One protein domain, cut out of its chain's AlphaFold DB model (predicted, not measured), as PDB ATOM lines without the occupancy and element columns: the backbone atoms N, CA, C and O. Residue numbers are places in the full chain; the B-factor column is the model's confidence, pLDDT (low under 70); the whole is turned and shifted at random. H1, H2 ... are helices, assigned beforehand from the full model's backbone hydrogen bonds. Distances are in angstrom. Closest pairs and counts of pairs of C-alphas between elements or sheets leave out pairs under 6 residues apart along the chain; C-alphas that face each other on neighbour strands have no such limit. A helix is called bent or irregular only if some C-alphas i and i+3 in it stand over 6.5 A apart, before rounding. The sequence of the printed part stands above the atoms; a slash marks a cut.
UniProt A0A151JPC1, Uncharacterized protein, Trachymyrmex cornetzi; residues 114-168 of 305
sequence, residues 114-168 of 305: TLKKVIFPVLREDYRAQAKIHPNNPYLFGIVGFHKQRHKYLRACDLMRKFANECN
ATOM      1  N   THR A 114      39.660  -0.577  27.142       57.62
ATOM      2  CA  THR A 114      39.949  -1.455  25.994       57.62
ATOM      3  C   THR A 114      41.447  -1.495  25.681       57.62
ATOM      4  O   THR A 114      42.020  -2.577  25.524       57.62
ATOM      5  N   LEU A 115      42.122  -0.338  25.673       62.38
ATOM      6  CA  LEU A 115      43.569  -0.275  25.464       62.38
ATOM      7  C   LEU A 115      44.316  -1.014  26.591       62.38
ATOM      8  O   LEU A 115      45.165  -1.863  26.317       62.38
ATOM      9  N   LYS A 116      43.944  -0.754  27.852       59.22
ATOM     10  CA  LYS A 116      44.552  -1.355  29.056       59.22
ATOM     11  C   LYS A 116      44.323  -2.865  29.193       59.22
ATOM     12  O   LYS A 116      45.264  -3.588  29.521       59.22
ATOM     13  N   LYS A 117      43.090  -3.338  28.983       52.91
ATOM     14  CA  LYS A 117      42.650  -4.713  29.301       52.91
ATOM     15  C   LYS A 117      42.646  -5.667  28.105       52.91
ATOM     16  O   LYS A 117      42.722  -6.870  28.326       52.91
ATOM     17  N   VAL A 118      42.575  -5.165  26.870       53.16
ATOM     18  CA  VAL A 118      42.505  -5.999  25.653       53.16
ATOM     19  C   VAL A 118      43.764  -5.827  24.805       53.16
ATOM     20  O   VAL A 118      44.478  -6.796  24.552       53.16
ATOM     21  N   ILE A 119      44.092  -4.592  24.418       61.56
ATOM     22  CA  ILE A 119      45.165  -4.339  23.446       61.56
ATOM     23  C   ILE A 119      46.550  -4.581  24.064       61.56
ATOM     24  O   ILE A 119      47.320  -5.381  23.534       61.56
ATOM     25  N   PHE A 120      46.888  -3.959  25.198       63.56
ATOM     26  CA  PHE A 120      48.216  -4.129  25.809       63.56
ATOM     27  C   PHE A 120      48.559  -5.571  26.243       63.56
ATOM     28  O   PHE A 120      49.738  -5.930  26.172       63.56
ATOM     29  N   PRO A 121      47.605  -6.430  26.651       52.75
ATOM     30  CA  PRO A 121      47.839  -7.870  26.764       52.75
ATOM     31  C   PRO A 121      48.169  -8.546  25.425       52.75
ATOM     32  O   PRO A 121      49.200  -9.210  25.348       52.75
ATOM     33  N   VAL A 122      47.392  -8.300  24.359       48.94
ATOM     34  CA  VAL A 122      47.650  -8.833  22.999       48.94
ATOM     35  C   VAL A 122      49.010  -8.393  22.432       48.94
ATOM     36  O   VAL A 122      49.610  -9.102  21.624       48.94
ATOM     37  N   LEU A 123      49.550  -7.256  22.884       56.25
ATOM     38  CA  LEU A 123      50.889  -6.788  22.505       56.25
ATOM     39  C   LEU A 123      52.059  -7.528  23.188       56.25
ATOM     40  O   LEU A 123      53.204  -7.309  22.784       56.25
ATOM     41  N   ARG A 124      51.815  -8.401  24.176       57.94
ATOM     42  CA  ARG A 124      52.843  -9.288  24.762       57.94
ATOM     43  C   ARG A 124      53.015 -10.535  23.884       57.94
ATOM     44  O   ARG A 124      52.029 -11.039  23.353       57.94
ATOM     45  N   GLU A 125      54.239 -11.066  23.776       53.75
ATOM     46  CA  GLU A 125      54.549 -12.245  22.939       53.75
ATOM     47  C   GLU A 125      53.556 -13.409  23.118       53.75
ATOM     48  O   GLU A 125      53.048 -13.934  22.127       53.75
ATOM     49  N   ASP A 126      53.237 -13.763  24.365       56.84
ATOM     50  CA  ASP A 126      52.438 -14.947  24.716       56.84
ATOM     51  C   ASP A 126      51.025 -14.920  24.096       56.84
ATOM     52  O   ASP A 126      50.493 -15.948  23.672       56.84
ATOM     53  N   TYR A 127      50.432 -13.728  23.974       64.12
ATOM     54  CA  TYR A 127      49.094 -13.540  23.408       64.12
ATOM     55  C   TYR A 127      49.103 -13.427  21.877       64.12
ATOM     56  O   TYR A 127      48.064 -13.640  21.257       64.12
ATOM     57  N   ARG A 128      50.247 -13.159  21.230       69.62
ATOM     58  CA  ARG A 128      50.330 -13.132  19.755       69.62
ATOM     59  C   ARG A 128      50.144 -14.520  19.142       69.62
ATOM     60  O   ARG A 128      49.530 -14.633  18.082       69.62
ATOM     61  N   ALA A 129      50.616 -15.560  19.832       68.12
ATOM     62  CA  ALA A 129      50.363 -16.953  19.466       68.12
ATOM     63  C   ALA A 129      48.872 -17.311  19.616       68.12
ATOM     64  O   ALA A 129      48.270 -17.838  18.682       68.12
ATOM     65  N   GLN A 130      48.253 -16.944  20.746       68.88
ATOM     66  CA  GLN A 130      46.816 -17.142  20.996       68.88
ATOM     67  C   GLN A 130      45.948 -16.409  19.958       68.88
ATOM     68  O   GLN A 130      45.004 -16.979  19.415       68.88
ATOM     69  N   ALA A 131      46.325 -15.178  19.606       69.88
ATOM     70  CA  ALA A 131      45.691 -14.363  18.571       69.88
ATOM     71  C   ALA A 131      46.024 -14.800  17.127       69.88
ATOM     72  O   ALA A 131      45.665 -14.091  16.190       69.88
ATOM     73  N   LYS A 132      46.709 -15.939  16.923       75.25
ATOM     74  CA  LYS A 132      47.057 -16.520  15.606       75.25
ATOM     75  C   LYS A 132      47.802 -15.547  14.668       75.25
ATOM     76  O   LYS A 132      47.666 -15.610  13.444       75.25
ATOM     77  N   ILE A 133      48.604 -14.639  15.229       77.62
ATOM     78  CA  ILE A 133      49.423 -13.685  14.468       77.62
ATOM     79  C   ILE A 133      50.712 -14.388  14.022       77.62
ATOM     80  O   ILE A 133      51.413 -14.981  14.838       77.62
ATOM     81  N   HIS A 134      51.055 -14.294  12.731       76.38
ATOM     82  CA  HIS A 134      52.265 -14.921  12.180       76.38
ATOM     83  C   HIS A 134      53.534 -14.492  12.956       76.38
ATOM     84  O   HIS A 134      53.740 -13.283  13.117       76.38
ATOM     85  N   PRO A 135      54.411 -15.421  13.402       74.88
ATOM     86  CA  PRO A 135      55.550 -15.088  14.267       74.88
ATOM     87  C   PRO A 135      56.465 -13.996  13.704       74.88
ATOM     88  O   PRO A 135      56.838 -13.070  14.423       74.88
ATOM     89  N   ASN A 136      56.742 -14.037  12.397       76.75
ATOM     90  CA  ASN A 136      57.653 -13.095  11.738       76.75
ATOM     91  C   ASN A 136      57.008 -11.730  11.415       76.75
ATOM     92  O   ASN A 136      57.658 -10.887  10.801       76.75
ATOM     93  N   ASN A 137      55.744 -11.493  11.795       74.50
ATOM     94  CA  ASN A 137      55.040 -10.235  11.537       74.50
ATOM     95  C   ASN A 137      55.653  -9.089  12.375       74.50
ATOM     96  O   ASN A 137      55.445  -9.060  13.592       74.50
ATOM     97  N   PRO A 138      56.372  -8.119  11.772       70.75
ATOM     98  CA  PRO A 138      57.137  -7.127  12.528       70.75
ATOM     99  C   PRO A 138      56.245  -6.097  13.236       70.75
ATOM    100  O   PRO A 138      56.664  -5.483  14.220       70.75
ATOM    101  N   TYR A 139      55.010  -5.914  12.762       72.94
ATOM    102  CA  TYR A 139      54.123  -4.843  13.197       72.94
ATOM    103  C   TYR A 139      53.584  -5.063  14.613       72.94
ATOM    104  O   TYR A 139      53.355  -6.200  15.057       72.94
ATOM    105  N   LEU A 140      53.400  -3.953  15.336       66.62
ATOM    106  CA  LEU A 140      52.929  -3.939  16.722       66.62
ATOM    107  C   LEU A 140      51.541  -4.589  16.800       66.62
ATOM    108  O   LEU A 140      51.405  -5.697  17.326       66.62
ATOM    109  N   PHE A 141      50.579  -3.962  16.127       71.38
ATOM    110  CA  PHE A 141      49.200  -4.406  15.940       71.38
ATOM    111  C   PHE A 141      49.063  -5.360  14.740       71.38
ATOM    112  O   PHE A 141      48.328  -5.092  13.790       71.38
ATOM    113  N   GLY A 142      49.831  -6.452  14.734       74.56
ATOM    114  CA  GLY A 142      49.708  -7.490  13.706       74.56
ATOM    115  C   GLY A 142      48.318  -8.140  13.719       74.56
ATOM    116  O   GLY A 142      47.766  -8.381  14.789       74.56
ATOM    117  N   ILE A 143      47.767  -8.440  12.543       76.19
ATOM    118  CA  ILE A 143      46.494  -9.162  12.368       76.19
ATOM    119  C   ILE A 143      46.806 -10.591  11.889       76.19
ATOM    120  O   ILE A 143      47.859 -10.828  11.284       76.19
ATOM    121  N   VAL A 144      45.891 -11.535  12.130       76.06
ATOM    122  CA  VAL A 144      45.900 -12.877  11.521       76.06
ATOM    123  C   VAL A 144      46.117 -12.775  10.007       76.06
ATOM    124  O   VAL A 144      45.398 -12.067   9.297       76.06
ATOM    125  N   GLY A 145      47.116 -13.490   9.497       71.31
ATOM    126  CA  GLY A 145      47.462 -13.492   8.081       71.31
ATOM    127  C   GLY A 145      48.424 -14.624   7.750       71.31
ATOM    128  O   GLY A 145      49.433 -14.800   8.425       71.31
ATOM    129  N   PHE A 146      48.100 -15.382   6.704       66.62
ATOM    130  CA  PHE A 146      48.776 -16.637   6.359       66.62
ATOM    131  C   PHE A 146      50.041 -16.452   5.494       66.62
ATOM    132  O   PHE A 146      50.835 -17.377   5.344       66.62
ATOM    133  N   HIS A 147      50.260 -15.261   4.922       69.69
ATOM    134  CA  HIS A 147      51.380 -15.007   4.013       69.69
ATOM    135  C   HIS A 147      52.657 -14.592   4.757       69.69
ATOM    136  O   HIS A 147      52.705 -13.538   5.389       69.69
ATOM    137  N   LYS A 148      53.734 -15.365   4.567       66.88
ATOM    138  CA  LYS A 148      55.061 -15.148   5.178       66.88
ATOM    139  C   LYS A 148      55.746 -13.825   4.781       66.88
ATOM    140  O   LYS A 148      56.648 -13.384   5.485       66.88
ATOM    141  N   GLN A 149      55.342 -13.214   3.661       68.19
ATOM    142  CA  GLN A 149      55.873 -11.933   3.161       68.19
ATOM    143  C   GLN A 149      54.872 -10.766   3.295       68.19
ATOM    144  O   GLN A 149      55.270  -9.635   3.571       68.19
ATOM    145  N   ARG A 150      53.563 -11.021   3.139       77.81
ATOM    146  CA  ARG A 150      52.489 -10.009   3.204       77.81
ATOM    147  C   ARG A 150      51.809 -10.012   4.577       77.81
ATOM    148  O   ARG A 150      50.690 -10.490   4.756       77.81
ATOM    149  N   HIS A 151      52.520  -9.468   5.559       79.56
ATOM    150  CA  HIS A 151      52.035  -9.311   6.928       79.56
ATOM    151  C   HIS A 151      50.860  -8.318   7.012       79.56
ATOM    152  O   HIS A 151      51.004  -7.162   6.618       79.56
ATOM    153  N   LYS A 152      49.715  -8.751   7.561       79.44
ATOM    154  CA  LYS A 152      48.571  -7.874   7.878       79.44
ATOM    155  C   LYS A 152      48.779  -7.174   9.228       79.44
ATOM    156  O   LYS A 152      49.333  -7.769  10.157       79.44
ATOM    157  N   TYR A 153      48.327  -5.928   9.348       82.00
ATOM    158  CA  TYR A 153      48.434  -5.117  10.563       82.00
ATOM    159  C   TYR A 153      47.401  -3.986  10.579       82.00
ATOM    160  O   TYR A 153      46.942  -3.556   9.523       82.00
ATOM    161  N   LEU A 154      47.060  -3.495  11.772       76.69
ATOM    162  CA  LEU A 154      46.279  -2.273  11.953       76.69
ATOM    163  C   LEU A 154      47.197  -1.050  11.819       76.69
ATOM    164  O   LEU A 154      48.267  -0.994  12.432       76.69
ATOM    165  N   ARG A 155      46.764  -0.061  11.035       75.19
ATOM    166  CA  ARG A 155      47.412   1.249  10.907       75.19
ATOM    167  C   ARG A 155      46.787   2.213  11.911       75.19
ATOM    168  O   ARG A 155      45.580   2.429  11.886       75.19
ATOM    169  N   ALA A 156      47.605   2.785  12.795       72.19
ATOM    170  CA  ALA A 156      47.113   3.655  13.863       72.19
ATOM    171  C   ALA A 156      46.437   4.927  13.317       72.19
ATOM    172  O   ALA A 156      45.356   5.268  13.774       72.19
ATOM    173  N   CYS A 157      47.014   5.571  12.297       71.75
ATOM    174  CA  CYS A 157      46.437   6.755  11.643       71.75
ATOM    175  C   CYS A 157      45.058   6.506  11.010       71.75
ATOM    176  O   CYS A 157      44.214   7.397  10.992       71.75
ATOM    177  N   ASP A 158      44.817   5.295  10.510       78.56
ATOM    178  CA  ASP A 158      43.566   4.954   9.831       78.56
ATOM    179  C   ASP A 158      42.479   4.604  10.859       78.56
ATOM    180  O   ASP A 158      41.323   4.982  10.690       78.56
ATOM    181  N   LEU A 159      42.861   3.967  11.975       78.44
ATOM    182  CA  LEU A 159      41.974   3.752  13.124       78.44
ATOM    183  C   LEU A 159      41.624   5.050  13.857       78.44
ATOM    184  O   LEU A 159      40.456   5.255  14.163       78.44
ATOM    185  N   MET A 160      42.602   5.915  14.148       77.50
ATOM    186  CA  MET A 160      42.354   7.172  14.871       77.50
ATOM    187  C   MET A 160      41.404   8.071  14.082       77.50
ATOM    188  O   MET A 160      40.412   8.522  14.640       77.50
ATOM    189  N   ARG A 161      41.630   8.225  12.771       79.56
ATOM    190  CA  ARG A 161      40.706   8.943  11.886       79.56
ATOM    191  C   ARG A 161      39.329   8.291  11.824       79.56
ATOM    192  O   ARG A 161      38.328   8.993  11.895       79.56
ATOM    193  N   LYS A 162      39.259   6.956  11.714       80.88
ATOM    194  CA  LYS A 162      37.976   6.246  11.732       80.88
ATOM    195  C   LYS A 162      37.189   6.578  13.010       80.88
ATOM    196  O   LYS A 162      36.032   6.964  12.906       80.88
ATOM    197  N   PHE A 163      37.809   6.458  14.183       80.06
ATOM    198  CA  PHE A 163      37.135   6.745  15.451       80.06
ATOM    199  C   PHE A 163      36.822   8.234  15.639       80.06
ATOM    200  O   PHE A 163      35.791   8.549  16.217       80.06
ATOM    201  N   ALA A 164      37.654   9.138  15.114       82.19
ATOM    202  CA  ALA A 164      37.386  10.575  15.117       82.19
ATOM    203  C   ALA A 164      36.155  10.939  14.268       82.19
ATOM    204  O   ALA A 164      35.344  11.759  14.690       82.19
ATOM    205  N   ASN A 165      35.972  10.280  13.118       81.94
ATOM    206  CA  ASN A 165      34.743  10.384  12.329       81.94
ATOM    207  C   ASN A 165      33.543   9.773  13.078       81.94
ATOM    208  O   ASN A 165      32.473  10.366  13.094       81.94
ATOM    209  N   GLU A 166      33.703   8.600  13.708       85.31
ATOM    210  CA  GLU A 166      32.626   7.923  14.458       85.31
ATOM    211  C   GLU A 166      32.211   8.654  15.750       85.31
ATOM    212  O   GLU A 166      31.123   8.394  16.259       85.31
ATOM    213  N   CYS A 167      33.038   9.562  16.282       78.19
ATOM    214  CA  CYS A 167      32.696  10.422  17.420       78.19
ATOM    215  C   CYS A 167      32.420  11.886  17.030       78.19
ATOM    216  O   CYS A 167      32.429  12.743  17.911       78.19
ATOM    217  N   ASN A 168      32.203  12.173  15.739       86.31
ATOM    218  CA  ASN A 168      31.934  13.510  15.194       86.31
ATOM    219  C   ASN A 168      32.923  14.600  15.667       86.31
ATOM    220  O   ASN A 168      32.513  15.719  15.958       86.31
TER     221      ASN A 168
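AT A GLANCE: This is residues 114 to 168 of the 305 residues of an uncharacterized protein of Trachymyrmex cornetzi (UniProt A0A151JPC1). The longest helix, H3, sticks out as an arm with residues 157 to 168 from a body of 43 residues, in which H1 and H2 make a corner and the long looping stretch of residues 131 to 155, with no named element, leads from H2 to H3. The two end helices, H1 and H3, are separate arms of an open, flat outline. The printed part has 55 residues with three named helices, in the order H1, H2, H3, and no named strand; the class is all helix, though under half of the residues, 26, are in named elements. The whole is loose, with a radius of gyration of the C-alphas of 12.6 A, and spans 37 by 26 by 13 A.

HOW THE PARTS SIT: H3, residues 156 to 166, touches no helix. It is apart from H2, residues 125 to 130, and from H1, residues 114 to 122. H1 and H2 are close but not clearly touching: their closest C-alphas, those of Val 122 and Arg 128, are 6.0 A apart. Their lines are about perpendicular, at 89 degrees. In H3 every O i to N i+4 pair is within hydrogen-bond range; in H1 it is 3 of 5, and in H2 0 of 2, with 2 of 3 O i to N i+3 pairs within range.

IN THESE COORDINATES: H3 runs 15.1 A from C-alpha 156 at (47.113, 3.655, 13.863) to C-alpha 166 at (32.626, 7.923, 14.458). H1 begins at C-alpha 114, (39.949, -1.455, 25.994), and measures 11.1 A; it is irregular, but only just: C-alphas 117 and 120 are 6.6 A apart. H2 measures 9.4 A.

THE WHOLE: The two C-alphas farthest apart, those of Lys 148 and Asn 168, are 38.2 A apart. The printed part has no cut. The link from H1 to H2 is tight, with 2 residues; that from H2 to H3 is long, with 25. The mean pLDDT of the printed part is 70.7, and residues 114 to 131, 140 and 146 to 149 are under 70.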